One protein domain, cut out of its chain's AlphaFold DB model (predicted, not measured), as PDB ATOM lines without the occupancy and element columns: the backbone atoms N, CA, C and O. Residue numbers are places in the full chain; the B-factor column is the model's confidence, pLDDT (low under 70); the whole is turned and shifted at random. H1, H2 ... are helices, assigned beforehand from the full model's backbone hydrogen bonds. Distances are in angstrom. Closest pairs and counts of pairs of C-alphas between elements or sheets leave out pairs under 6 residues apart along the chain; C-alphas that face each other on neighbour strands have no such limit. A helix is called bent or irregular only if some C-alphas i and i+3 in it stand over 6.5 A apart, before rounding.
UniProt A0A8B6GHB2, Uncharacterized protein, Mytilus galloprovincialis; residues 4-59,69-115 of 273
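What this domain is: This is residues 4 to 59 and 69 to 115 of the 273 residues of an uncharacterized protein of Mytilus galloprovincialis (UniProt A0A8B6GHB2). One very long helix, H1, kinked near residue 26, makes the length of a rod; H3 runs back beside part of it, and short H2 sticks out at the start of H3. The 103 printed residues include three named helices, in the order H1, H2, H3, and no named strand: the class is all helix. The whole is extended, with a radius of gyration of the C-alphas of 22.7 A and spans of 79 by 27 by 19 A.

Where its parts are: H1, residues 4 to 56, runs 73.3 A from C-alpha 4 at (118.028, 168.241, 76.578). It has a kink of 27 degrees near residue 26, but is neither bent nor irregular, only just: C-alphas 25 and 28 are 6.5 A apart. H3, residues 82 to 114, runs 47.6 A to C-alpha 114 at (127.117, 155.198, 71.606). H2, residues 69 to 79, measures 15.4 A.

How they stand to each other: H1, with residues 18 to 29 alone, touches residues 96 to 107 of H3; the closest C-alphas, of Thr 25 and Gly 103, are 6.3 A apart. Their tilt is shallow, 18 degrees, opposite ways. H2 and H3 meet only through their tight link; H1 and H2 are apart. Every O i to N i+4 pair is within hydrogen-bond range in H2 and H3, and 47 of 49 in H1.

The domain as a whole: The farthest C-alphas, of Arg 4 and Leu 59, are 78.6 A apart. Residues 60 to 68 are cut out, a gap of 20.7 A between C-alphas 59 and 69. Confidence is low, under 70, in 39 residues, among them 41 to 59 and 69 to 85.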
ATOM      1  N   ARG A   4     116.904 168.165  75.639       82.69
ATOM      2  CA  ARG A   4     118.028 168.241  76.578       82.69
ATOM      3  C   ARG A   4     117.927 167.221  77.723       82.69
ATOM      4  O   ARG A   4     118.873 166.482  77.967       82.69
ATOM      5  N   ARG A   5     116.745 167.063  78.335       83.81
ATOM      6  CA  ARG A   5     116.515 166.076  79.412       83.81
ATOM      7  C   ARG A   5     116.506 164.626  78.920       83.81
ATOM      8  O   ARG A   5     116.603 163.700  79.725       83.81
ATOM      9  N   ARG A   6     116.316 164.377  77.618       78.75
ATOM     10  CA  ARG A   6     116.458 163.029  77.034       78.75
ATOM     11  C   ARG A   6     117.928 162.700  76.786       78.75
ATOM     12  O   ARG A   6     118.334 161.580  77.082       78.75
ATOM     13  N   LEU A   7     118.714 163.665  76.309       79.44
ATOM     14  CA  LEU A   7     120.160 163.510  76.124       79.44
ATOM     15  C   LEU A   7     120.890 163.328  77.461       79.44
ATOM     16  O   LEU A   7     121.679 162.398  77.589       79.44
ATOM     17  N   GLU A   8     120.552 164.120  78.481       85.62
ATOM     18  CA  GLU A   8     121.126 163.984  79.830       85.62
ATOM     19  C   GLU A   8     120.833 162.611  80.444       85.62
ATOM     20  O   GLU A   8     121.736 161.958  80.958       85.62
ATOM     21  N   ARG A   9     119.596 162.110  80.320       83.38
ATOM     22  CA  ARG A   9     119.257 160.764  80.808       83.38
ATOM     23  C   ARG A   9     120.025 159.668  80.076       83.38
ATOM     24  O   ARG A   9     120.529 158.767  80.732       83.38
ATOM     25  N   ARG A  10     120.170 159.762  78.748       81.31
ATOM     26  CA  ARG A  10     120.986 158.805  77.980       81.31
ATOM     27  C   ARG A  10     122.452 158.851  78.401       81.31
ATOM     28  O   ARG A  10     123.051 157.799  78.559       81.31
ATOM     29  N   SER A  11     123.007 160.037  78.634       85.62
ATOM     30  CA  SER A  11     124.383 160.189  79.111       85.62
ATOM     31  C   SER A  11     124.582 159.546  80.488       85.62
ATOM     32  O   SER A  11     125.478 158.720  80.647       85.62
ATOM     33  N   ILE A  12     123.699 159.823  81.452       87.50
ATOM     34  CA  ILE A  12     123.799 159.280  82.817       87.50
ATOM     35  C   ILE A  12     123.652 157.758  82.827       87.50
ATOM     36  O   ILE A  12     124.478 157.069  83.423       87.50
ATOM     37  N   THR A  13     122.635 157.214  82.148       86.50
ATOM     38  CA  THR A  13     122.442 155.756  82.062       86.50
ATOM     39  C   THR A  13     123.683 155.067  81.509       86.50
ATOM     40  O   THR A  13     124.050 153.990  81.961       86.50
ATOM     41  N   MET A  14     124.372 155.705  80.572       79.94
ATOM     42  CA  MET A  14     125.537 155.119  79.934       79.94
ATOM     43  C   MET A  14     126.798 155.201  80.784       79.94
ATOM     44  O   MET A  14     127.555 154.238  80.822       79.94
ATOM     45  N   VAL A  15     126.986 156.294  81.528       88.56
ATOM     46  CA  VAL A  15     128.040 156.366  82.548       88.56
ATOM     47  C   VAL A  15     127.841 155.258  83.583       88.56
ATOM     48  O   VAL A  15     128.794 154.563  83.919       88.56
ATOM     49  N   ILE A  16     126.602 155.025  84.023       90.62
ATOM     50  CA  ILE A  16     126.281 153.942  84.963       90.62
ATOM     51  C   ILE A  16     126.617 152.571  84.360       90.62
ATOM     52  O   ILE A  16     127.255 151.762  85.025       90.62
ATOM     53  N   VAL A  17     126.240 152.308  83.105       89.69
ATOM     54  CA  VAL A  17     126.548 151.034  82.430       89.69
ATOM     55  C   VAL A  17     128.059 150.812  82.315       89.69
ATOM     56  O   VAL A  17     128.535 149.723  82.631       89.69
ATOM     57  N   VAL A  18     128.824 151.839  81.930       87.12
ATOM     58  CA  VAL A  18     130.291 151.756  81.843       87.12
ATOM     59  C   VAL A  18     130.907 151.484  83.216       87.12
ATOM     60  O   VAL A  18     131.773 150.619  83.330       87.12
ATOM     61  N   LEU A  19     130.433 152.156  84.268       86.56
ATOM     62  CA  LEU A  19     130.904 151.917  85.634       86.56
ATOM     63  C   LEU A  19     130.590 150.494  86.103       86.56
ATOM     64  O   LEU A  19     131.464 149.838  86.655       86.56
ATOM     65  N   ILE A  20     129.385 149.983  85.848       88.25
ATOM     66  CA  ILE A  20     129.014 148.608  86.214       88.25
ATOM     67  C   ILE A  20     129.934 147.600  85.520       88.25
ATOM     68  O   ILE A  20     130.443 146.688  86.167       88.25
ATOM     69  N   ILE A  21     130.196 147.776  84.224       82.75
ATOM     70  CA  ILE A  21     131.080 146.879  83.468       82.75
ATOM     71  C   ILE A  21     132.512 146.960  83.989       82.75
ATOM     72  O   ILE A  21     133.144 145.922  84.183       82.75
ATOM     73  N   PHE A  22     133.010 148.164  84.275       83.31
ATOM     74  CA  PHE A  22     134.321 148.357  84.890       83.31
ATOM     75  C   PHE A  22     134.417 147.631  86.236       83.31
ATOM     76  O   PHE A  22     135.352 146.870  86.459       83.31
ATOM     77  N   PHE A  23     133.415 147.778  87.105       82.06
ATOM     78  CA  PHE A  23     133.391 147.091  88.395       82.06
ATOM     79  C   PHE A  23     133.355 145.565  88.240       82.06
ATOM     80  O   PHE A  23     134.120 144.869  88.899       82.06
ATOM     81  N   ILE A  24     132.523 145.033  87.341       81.12
ATOM     82  CA  ILE A  24     132.420 143.584  87.114       81.12
ATOM     83  C   ILE A  24     133.720 143.009  86.537       81.12
ATOM     84  O   ILE A  24     134.083 141.882  86.860       81.12
ATOM     85  N   THR A  25     134.425 143.758  85.689       80.38
ATOM     86  CA  THR A  25     135.619 143.256  84.992       80.38
ATOM     87  C   THR A  25     136.914 143.481  85.766       80.38
ATOM     88  O   THR A  25     137.773 142.602  85.756       80.38
ATOM     89  N   GLU A  26     137.068 144.605  86.467       79.94
ATOM     90  CA  GLU A  26     138.328 144.975  87.125       79.94
ATOM     91  C   GLU A  26     138.391 144.566  88.600       79.94
ATOM     92  O   GLU A  26     139.451 144.152  89.074       79.94
ATOM     93  N   VAL A  27     137.274 144.595  89.339       82.44
ATOM     94  CA  VAL A  27     137.284 144.235  90.771       82.44
ATOM     95  C   VAL A  27     137.737 142.791  91.011       82.44
ATOM     96  O   VAL A  27     138.552 142.587  91.916       82.44
ATOM     97  N   PRO A  28     137.316 141.780  90.222       81.19
ATOM     98  CA  PRO A  28     137.819 140.420  90.399       81.19
ATOM     99  C   PRO A  28     139.332 140.319  90.185       81.19
ATOM    100  O   PRO A  28     140.003 139.621  90.940       81.19
ATOM    101  N   LYS A  29     139.893 141.064  89.222       78.06
ATOM    102  CA  LYS A  29     141.342 141.069  88.948       78.06
ATOM    103  C   LYS A  29     142.120 141.635  90.125       78.06
ATOM    104  O   LYS A  29     143.077 141.014  90.578       78.06
ATOM    105  N   VAL A  30     141.677 142.782  90.645       80.75
ATOM    106  CA  VAL A  30     142.294 143.420  91.815       80.75
ATOM    107  C   VAL A  30     142.170 142.515  93.039       80.75
ATOM    108  O   VAL A  30     143.137 142.355  93.773       80.75
ATOM    109  N   THR A  31     141.025 141.857  93.228       78.75
ATOM    110  CA  THR A  31     140.797 140.948  94.361       78.75
ATOM    111  C   THR A  31     141.704 139.718  94.289       78.75
ATOM    112  O   THR A  31     142.341 139.378  95.283       78.75
ATOM    113  N   VAL A  32     141.829 139.079  93.119       76.31
ATOM    114  CA  VAL A  32     142.745 137.943  92.919       76.31
ATOM    115  C   VAL A  32     144.197 138.385  93.072       76.31
ATOM    116  O   VAL A  32     144.977 137.682  93.707       76.31
ATOM    117  N   TYR A  33     144.567 139.555  92.547       75.75
ATOM    118  CA  TYR A  33     145.923 140.084  92.680       75.75
ATOM    119  C   TYR A  33     146.272 140.395  94.136       75.75
ATOM    120  O   TYR A  33     147.346 140.022  94.596       75.75
ATOM    121  N   LEU A  34     145.360 141.021  94.883       75.75
ATOM    122  CA  LEU A  34     145.531 141.276  96.310       75.75
ATOM    123  C   LEU A  34     145.588 139.975  97.109       75.75
ATOM    124  O   LEU A  34     146.431 139.856  97.990       75.75
ATOM    125  N   TRP A  35     144.753 138.986  96.784       80.44
ATOM    126  CA  TRP A  35     144.805 137.668  97.413       80.44
ATOM    127  C   TRP A  35     146.128 136.954  97.120       80.44
ATOM    128  O   TRP A  35     146.755 136.425  98.036       80.44
ATOM    129  N   TRP A  36     146.602 136.990  95.874       78.38
ATOM    130  CA  TRP A  36     147.899 136.440  95.493       78.38
ATOM    131  C   TRP A  36     149.042 137.174  96.193       78.38
ATOM    132  O   TRP A  36     149.888 136.524  96.788       78.38
ATOM    133  N   CYS A  37     149.033 138.510  96.222       69.88
ATOM    134  CA  CYS A  37     150.022 139.306  96.947       69.88
ATOM    135  C   CYS A  37     150.005 138.984  98.440       69.88
ATOM    136  O   CYS A  37     151.062 138.783  99.023       69.88
ATOM    137  N   PHE A  38     148.828 138.883  99.058       70.69
ATOM    138  CA  PHE A  38     148.697 138.562 100.475       70.69
ATOM    139  C   PHE A  38     149.236 137.161 100.781       70.69
ATOM    140  O   PHE A  38     150.008 137.009 101.719       70.69
ATOM    141  N   ASN A  39     148.919 136.150  99.968       72.00
ATOM    142  CA  ASN A  39     149.439 134.790 100.151       72.00
ATOM    143  C   ASN A  39     150.919 134.651  99.776       72.00
ATOM    144  O   ASN A  39     151.625 133.870 100.398       72.00
ATOM    145  N   TYR A  40     151.414 135.404  98.795       71.38
ATOM    146  CA  TYR A  40     152.819 135.392  98.385       71.38
ATOM    147  C   TYR A  40     153.708 136.091  99.422       71.38
ATOM    148  O   TYR A  40     154.750 135.568  99.820       71.38
ATOM    149  N   ILE A  41     153.262 137.251  99.911       67.50
ATOM    150  CA  ILE A  41     153.927 138.001 100.977       67.50
ATOM    151  C   ILE A  41     153.862 137.194 102.276       67.50
ATOM    152  O   ILE A  41     154.905 136.943 102.879       67.50
ATOM    153  N   ASN A  42     152.685 136.699 102.670       61.28
ATOM    154  CA  ASN A  42     152.573 135.858 103.860       61.28
ATOM    155  C   ASN A  42     153.312 134.538 103.694       61.28
ATOM    156  O   ASN A  42     153.923 134.112 104.649       61.28
ATOM    157  N   GLY A  43     153.367 133.918 102.518       58.50
ATOM    158  CA  GLY A  43     154.150 132.700 102.308       58.50
ATOM    159  C   GLY A  43     155.622 132.909 102.656       58.50
ATOM    160  O   GLY A  43     156.201 132.107 103.379       58.50
ATOM    161  N   LYS A  44     156.218 134.038 102.255       55.53
ATOM    162  CA  LYS A  44     157.614 134.352 102.585       55.53
ATOM    163  C   LYS A  44     157.809 134.708 104.063       55.53
ATOM    164  O   LYS A  44     158.675 134.132 104.710       55.53
ATOM    165  N   TYR A  45     156.967 135.581 104.622       54.34
ATOM    166  CA  TYR A  45     157.069 135.970 106.035       54.34
ATOM    167  C   TYR A  45     156.682 134.853 106.999       54.34
ATOM    168  O   TYR A  45     157.271 134.764 108.062       54.34
ATOM    169  N   VAL A  46     155.739 133.984 106.642       54.28
ATOM    170  CA  VAL A  46     155.375 132.792 107.413       54.28
ATOM    171  C   VAL A  46     156.535 131.810 107.363       54.28
ATOM    172  O   VAL A  46     156.955 131.369 108.418       54.28
ATOM    173  N   THR A  47     157.139 131.533 106.205       56.97
ATOM    174  CA  THR A  47     158.286 130.606 106.151       56.97
ATOM    175  C   THR A  47     159.505 131.157 106.900       56.97
ATOM    176  O   THR A  47     160.130 130.424 107.661       56.97
ATOM    177  N   ASP A  48     159.806 132.454 106.778       58.94
ATOM    178  CA  ASP A  48     160.909 133.105 107.498       58.94
ATOM    179  C   ASP A  48     160.621 133.244 109.005       58.94
ATOM    180  O   ASP A  48     161.512 133.026 109.820       58.94
ATOM    181  N   PHE A  49     159.376 133.525 109.407       51.72
ATOM    182  CA  PHE A  49     158.938 133.545 110.809       51.72
ATOM    183  C   PHE A  49     158.911 132.143 111.418       51.72
ATOM    184  O   PHE A  49     159.306 131.978 112.564       51.72
ATOM    185  N   PHE A  50     158.516 131.115 110.665       51.12
ATOM    186  CA  PHE A  50     158.577 129.724 111.109       51.12
ATOM    187  C   PHE A  50     160.013 129.209 111.166       51.12
ATOM    188  O   PHE A  50     160.315 128.488 112.106       51.12
ATOM    189  N   ASN A  51     160.908 129.610 110.256       57.97
ATOM    190  CA  ASN A  51     162.351 129.340 110.337       57.97
ATOM    191  C   ASN A  51     163.003 130.089 111.507       57.97
ATOM    192  O   ASN A  51     163.898 129.562 112.166       57.97
ATOM    193  N   LEU A  52     162.544 131.308 111.800       60.00
ATOM    194  CA  LEU A  52     162.965 132.069 112.971       60.00
ATOM    195  C   LEU A  52     162.468 131.396 114.254       60.00
ATOM    196  O   LEU A  52     163.255 131.205 115.172       60.00
ATOM    197  N   ILE A  53     161.205 130.966 114.310       49.75
ATOM    198  CA  ILE A  53     160.634 130.239 115.446       49.75
ATOM    199  C   ILE A  53     161.299 128.871 115.609       49.75
ATOM    200  O   ILE A  53     161.725 128.564 116.709       49.75
ATOM    201  N   THR A  54     161.478 128.066 114.562       54.22
ATOM    202  CA  THR A  54     162.129 126.742 114.670       54.22
ATOM    203  C   THR A  54     163.601 126.841 115.061       54.22
ATOM    204  O   THR A  54     164.047 126.040 115.876       54.22
ATOM    205  N   ASN A  55     164.338 127.860 114.599       53.50
ATOM    206  CA  ASN A  55     165.695 128.126 115.096       53.50
ATOM    207  C   ASN A  55     165.715 128.702 116.525       53.50
ATOM    208  O   ASN A  55     166.697 128.523 117.240       53.50
ATOM    209  N   SER A  56     164.638 129.359 116.969       43.44
ATOM    210  CA  SER A  56     164.505 129.894 118.337       43.44
ATOM    211  C   SER A  56     163.958 128.866 119.341       43.44
ATOM    212  O   SER A  56     164.202 128.987 120.539       43.44
ATOM    213  N   VAL A  57     163.246 127.837 118.870       46.78
ATOM    214  CA  VAL A  57     162.567 126.796 119.671       46.78
ATOM    215  C   VAL A  57     163.473 125.573 119.921       46.78
ATOM    216  O   VAL A  57     163.041 124.546 120.431       46.78
ATOM    217  N   GLY A  58     164.791 125.726 119.740       49.88
ATOM    218  CA  GLY A  58     165.784 124.909 120.457       49.88
ATOM    219  C   GLY A  58     165.742 125.094 121.986       49.88
ATOM    220  O   GLY A  58     166.425 124.386 122.721       49.88
ATOM    221  N   LEU A  59     164.919 126.021 122.482       44.16
ATOM    222  CA  LEU A  59     164.621 126.228 123.890       44.16
ATOM    223  C   LEU A  59     163.103 126.407 124.041       44.16
ATOM    224  O   LEU A  59     162.516 127.240 123.363       44.16
ATOM    225  N   ALA A  69     148.981 119.020 115.173       47.53
ATOM    226  CA  ALA A  69     147.965 118.254 114.449       47.53
ATOM    227  C   ALA A  69     147.276 119.082 113.350       47.53
ATOM    228  O   ALA A  69     147.039 118.585 112.251       47.53
ATOM    229  N   SER A  70     146.998 120.363 113.615       49.66
ATOM    230  CA  SER A  70     146.421 121.274 112.619       49.66
ATOM    231  C   SER A  70     147.426 121.656 111.532       49.66
ATOM    232  O   SER A  70     147.031 121.815 110.379       49.66
ATOM    233  N   LEU A  71     148.715 121.766 111.875       49.56
ATOM    234  CA  LEU A  71     149.776 122.071 110.916       49.56
ATOM    235  C   LEU A  71     150.082 120.880 110.001       49.56
ATOM    236  O   LEU A  71     150.189 121.084 108.799       49.56
ATOM    237  N   ALA A  72     150.140 119.657 110.546       55.75
ATOM    238  CA  ALA A  72     150.323 118.433 109.764       55.75
ATOM    239  C   ALA A  72     149.183 118.234 108.751       55.75
ATOM    240  O   ALA A  72     149.431 117.926 107.589       55.75
ATOM    241  N   TYR A  73     147.943 118.521 109.165       52.16
ATOM    242  CA  TYR A  73     146.776 118.471 108.283       52.16
ATOM    243  C   TYR A  73     146.838 119.528 107.170       52.16
ATOM    244  O   TYR A  73     146.438 119.269 106.040       52.16
ATOM    245  N   PHE A  74     147.360 120.722 107.467       47.22
ATOM    246  CA  PHE A  74     147.515 121.787 106.476       47.22
ATOM    247  C   PHE A  74     148.648 121.496 105.486       47.22
ATOM    248  O   PHE A  74     148.491 121.746 104.294       47.22
ATOM    249  N   THR A  75     149.774 120.949 105.946       54.94
ATOM    250  CA  THR A  75     150.888 120.581 105.067       54.94
ATOM    251  C   THR A  75     150.550 119.383 104.186       54.94
ATOM    252  O   THR A  75     150.871 119.427 103.001       54.94
ATOM    253  N   ASP A  76     149.821 118.378 104.681       53.31
ATOM    254  CA  ASP A  76     149.330 117.273 103.837       53.31
ATOM    255  C   ASP A  76     148.334 117.772 102.776       53.31
ATOM    256  O   ASP A  76     148.443 117.408 101.605       53.31
ATOM    257  N   LEU A  77     147.453 118.720 103.126       54.12
ATOM    258  CA  LEU A  77     146.529 119.341 102.168       54.12
ATOM    259  C   LEU A  77     147.241 120.194 101.098       54.12
ATOM    260  O   LEU A  77     146.716 120.380 100.007       54.12
ATOM    261  N   PHE A  78     148.429 120.734 101.367       51.25
ATOM    262  CA  PHE A  78     149.216 121.433 100.341       51.25
ATOM    263  C   PHE A  78     150.067 120.477  99.495       51.25
ATOM    264  O   PHE A  78     150.332 120.770  98.328       51.25
ATOM    265  N   THR A  79     150.462 119.332 100.053       56.62
ATOM    266  CA  THR A  79     151.340 118.366  99.380       56.62
ATOM    267  C   THR A  79     150.557 117.478  98.407       56.62
ATOM    268  O   THR A  79     151.009 117.279  97.281       56.62
ATOM    269  N   ASP A  80     149.331 117.069  98.758       55.84
ATOM    270  CA  ASP A  80     148.456 116.295  97.858       55.84
ATOM    271  C   ASP A  80     147.849 117.138  96.723       55.84
ATOM    272  O   ASP A  80     147.549 116.631  95.639       55.84
ATOM    273  N   TYR A  81     147.714 118.452  96.921       55.19
ATOM    274  CA  TYR A  81     147.130 119.362  95.935       55.19
ATOM    275  C   TYR A  81     148.171 120.175  95.156       55.19
ATOM    276  O   TYR A  81     147.784 121.052  94.389       55.19
ATOM    277  N   GLY A  82     149.474 119.898  95.276       60.03
ATOM    278  CA  GLY A  82     150.532 120.706  94.646       60.03
ATOM    279  C   GLY A  82     150.371 120.888  93.126       60.03
ATOM    280  O   GLY A  82     150.476 122.006  92.617       60.03
ATOM    281  N   LEU A  83     150.017 119.821  92.395       57.81
ATOM    282  CA  LEU A  83     149.675 119.922  90.968       57.81
ATOM    283  C   LEU A  83     148.287 120.532  90.740       57.81
ATOM    284  O   LEU A  83     148.116 121.339  89.829       57.81
ATOM    285  N   TYR A  84     147.294 120.173  91.556       64.38
ATOM    286  CA  TYR A  84     145.918 120.647  91.383       64.38
ATOM    287  C   TYR A  84     145.799 122.161  91.619       64.38
ATOM    288  O   TYR A  84     145.160 122.861  90.839       64.38
ATOM    289  N   GLY A  85     146.497 122.694  92.623       68.56
ATOM    290  CA  GLY A  85     146.631 124.123  92.889       68.56
ATOM    291  C   GLY A  85     147.335 124.855  91.749       68.56
ATOM    292  O   GLY A  85     146.868 125.909  91.323       68.56
ATOM    293  N   TYR A  86     148.393 124.271  91.175       70.12
ATOM    294  CA  TYR A  86     149.054 124.833  89.996       70.12
ATOM    295  C   TYR A  86     148.104 124.907  88.787       70.12
ATOM    296  O   TYR A  86     147.958 125.973  88.186       70.12
ATOM    297  N   PHE A  87     147.365 123.834  88.488       67.94
ATOM    298  CA  PHE A  87     146.354 123.840  87.422       67.94
ATOM    299  C   PHE A  87     145.224 124.837  87.682       67.94
ATOM    300  O   PHE A  87     144.824 125.543  86.757       67.94
ATOM    301  N   ILE A  88     144.754 124.958  88.927       73.69
ATOM    302  CA  ILE A  88     143.758 125.963  89.312       73.69
ATOM    303  C   ILE A  88     144.291 127.373  89.055       73.69
ATOM    304  O   ILE A  88     143.573 128.190  88.487       73.69
ATOM    305  N   THR A  89     145.541 127.671  89.425       74.12
ATOM    306  CA  THR A  89     146.116 129.007  89.201       74.12
ATOM    307  C   THR A  89     146.293 129.328  87.719       74.12
ATOM    308  O   THR A  89     145.957 130.436  87.307       74.12
ATOM    309  N   ILE A  90     146.736 128.370  86.894       75.88
ATOM    310  CA  ILE A  90     146.815 128.543  85.434       75.88
ATOM    311  C   ILE A  90     145.424 128.779  84.850       75.88
ATOM    312  O   ILE A  90     145.235 129.711  84.070       75.88
ATOM    313  N   TRP A  91     144.449 127.962  85.246       81.25
ATOM    314  CA  TRP A  91     143.076 128.083  84.773       81.25
ATOM    315  C   TRP A  91     142.472 129.439  85.156       81.25
ATOM    316  O   TRP A  91     141.908 130.121  84.305       81.25
ATOM    317  N   LEU A  92     142.690 129.899  86.392       73.38
ATOM    318  CA  LEU A  92     142.300 131.236  86.851       73.38
ATOM    319  C   LEU A  92     142.960 132.355  86.037       73.38
ATOM    320  O   LEU A  92     142.278 133.308  85.662       73.38
ATOM    321  N   MET A  93     144.257 132.252  85.739       73.88
ATOM    322  CA  MET A  93     144.964 133.250  84.925       73.88
ATOM    323  C   MET A  93     144.421 133.311  83.494       73.88
ATOM    324  O   MET A  93     144.242 134.402  82.948       73.88
ATOM    325  N   GLU A  94     144.098 132.161  82.904       80.94
ATOM    326  CA  GLU A  94     143.512 132.102  81.566       80.94
ATOM    327  C   GLU A  94     142.071 132.631  81.556       80.94
ATOM    328  O   GLU A  94     141.700 133.413  80.680       80.94
ATOM    329  N   CYS A  95     141.280 132.334  82.594       74.75
ATOM    330  CA  CYS A  95     139.974 132.955  82.794       74.75
ATOM    331  C   CYS A  95     140.088 134.482  82.901       74.75
ATOM    332  O   CYS A  95     139.341 135.191  82.230       74.75
ATOM    333  N   ILE A  96     141.040 135.013  83.675       76.88
ATOM    334  CA  ILE A  96     141.261 136.464  83.804       76.88
ATOM    335  C   ILE A  96     141.619 137.100  82.452       76.88
ATOM    336  O   ILE A  96     141.123 138.187  82.126       76.88
ATOM    337  N   ARG A  97     142.441 136.431  81.635       77.44
ATOM    338  CA  ARG A  97     142.754 136.886  80.271       77.44
ATOM    339  C   ARG A  97     141.513 136.935  79.393       77.44
ATOM    340  O   ARG A  97     141.256 137.971  78.781       77.44
ATOM    341  N   LEU A  98     140.714 135.870  79.382       77.94
ATOM    342  CA  LEU A  98     139.461 135.822  78.628       77.94
ATOM    343  C   LEU A  98     138.487 136.913  79.086       77.94
ATOM    344  O   LEU A  98     137.947 137.634  78.250       77.94
ATOM    345  N   PHE A  99     138.328 137.116  80.395       70.69
ATOM    346  CA  PHE A  99     137.501 138.198  80.939       70.69
ATOM    347  C   PHE A  99     138.006 139.585  80.532       70.69
ATOM    348  O   PHE A  99     137.201 140.467  80.239       70.69
ATOM    349  N   THR A 100     139.325 139.783  80.459       76.00
ATOM    350  CA  THR A 100     139.914 141.042  79.978       76.00
ATOM    351  C   THR A 100     139.583 141.277  78.507       76.00
ATOM    352  O   THR A 100     139.125 142.360  78.158       76.00
ATOM    353  N   ILE A 101     139.741 140.259  77.658       80.81
ATOM    354  CA  ILE A 101     139.417 140.344  76.227       80.81
ATOM    355  C   ILE A 101     137.926 140.640  76.033       80.81
ATOM    356  O   ILE A 101     137.569 141.550  75.285       80.81
ATOM    357  N   VAL A 102     137.053 139.924  76.746       81.25
ATOM    358  CA  VAL A 102     135.599 140.141  76.699       81.25
ATOM    359  C   VAL A 102     135.234 141.546  77.186       81.25
ATOM    360  O   VAL A 102     134.399 142.196  76.565       81.25
ATOM    361  N   GLY A 103     135.884 142.049  78.240       76.25
ATOM    362  CA  GLY A 103     135.709 143.421  78.727       76.25
ATOM    363  C   GLY A 103     136.149 144.486  77.713       76.25
ATOM    364  O   GLY A 103     135.461 145.483  77.511       76.25
ATOM    365  N   CYS A 104     137.264 144.269  77.014       78.38
ATOM    366  CA  CYS A 104     137.700 145.161  75.939       78.38
ATOM    367  C   CYS A 104     136.713 145.156  74.762       78.38
ATOM    368  O   CYS A 104     136.363 146.221  74.249       78.38
ATOM    369  N   LEU A 105     136.228 143.977  74.360       79.75
ATOM    370  CA  LEU A 105     135.242 143.837  73.286       79.75
ATOM    371  C   LEU A 105     133.900 144.473  73.657       79.75
ATOM    372  O   LEU A 105     133.308 145.164  72.831       79.75
ATOM    373  N   SER A 106     133.429 144.295  74.893       79.38
ATOM    374  CA  SER A 106     132.175 144.902  75.348       79.38
ATOM    375  C   SER A 106     132.273 146.427  75.390       79.38
ATOM    376  O   SER A 106     131.378 147.102  74.883       79.38
ATOM    377  N   ASN A 107     133.388 146.980  75.877       76.81
ATOM    378  CA  ASN A 107     133.646 148.420  75.840       76.81
ATOM    379  C   ASN A 107     133.690 148.963  74.404       76.81
ATOM    380  O   ASN A 107     133.113 150.015  74.129       76.81
ATOM    381  N   PHE A 108     134.310 148.233  73.475       78.31
ATOM    382  CA  PHE A 108     134.334 148.603  72.060       78.31
ATOM    383  C   PHE A 108     132.930 148.592  71.431       78.31
ATOM    384  O   PHE A 108     132.551 149.541  70.746       78.31
ATOM    385  N   ILE A 109     132.121 147.566  71.716       78.62
ATOM    386  CA  ILE A 109     130.729 147.478  71.248       78.62
ATOM    387  C   ILE A 109     129.897 148.633  71.809       78.62
ATOM    388  O   ILE A 109     129.168 149.283  71.061       78.62
ATOM    389  N   ILE A 110     130.028 148.936  73.102       76.62
ATOM    390  CA  ILE A 110     129.327 150.058  73.737       76.62
ATOM    391  C   ILE A 110     129.745 151.374  73.088       76.62
ATOM    392  O   ILE A 110     128.884 152.181  72.750       76.62
ATOM    393  N   TYR A 111     131.038 151.570  72.840       78.00
ATOM    394  CA  TYR A 111     131.547 152.754  72.156       78.00
ATOM    395  C   TYR A 111     130.960 152.910  70.743       78.00
ATOM    396  O   TYR A 111     130.498 153.999  70.388       78.00
ATOM    397  N   ILE A 112     130.882 151.822  69.966       72.81
ATOM    398  CA  ILE A 112     130.226 151.815  68.648       72.81
ATOM    399  C   ILE A 112     128.739 152.155  68.772       72.81
ATOM    400  O   ILE A 112     128.232 152.975  68.011       72.81
ATOM    401  N   MET A 113     128.020 151.548  69.717       71.44
ATOM    402  CA  MET A 113     126.587 151.807  69.901       71.44
ATOM    403  C   MET A 113     126.305 153.263  70.286       71.44
ATOM    404  O   MET A 113     125.271 153.824  69.907       71.44
ATOM    405  N   MET A 114     127.235 153.868  71.020       68.31
ATOM    406  CA  MET A 114     127.117 155.198  71.606       68.31
ATOM    407  C   MET A 114     127.493 156.322  70.655       68.31
ATOM    408  O   MET A 114     126.847 157.371  70.652       68.31
ATOM    409  N   SER A 115     128.501 156.103  69.818       81.12
ATOM    410  CA  SER A 115     128.885 157.067  68.801       81.12
ATOM    411  C   SER A 115     128.022 156.875  67.560       81.12
ATOM    412  O   SER A 115     128.259 155.990  66.746       81.12
TER     413      SER A 115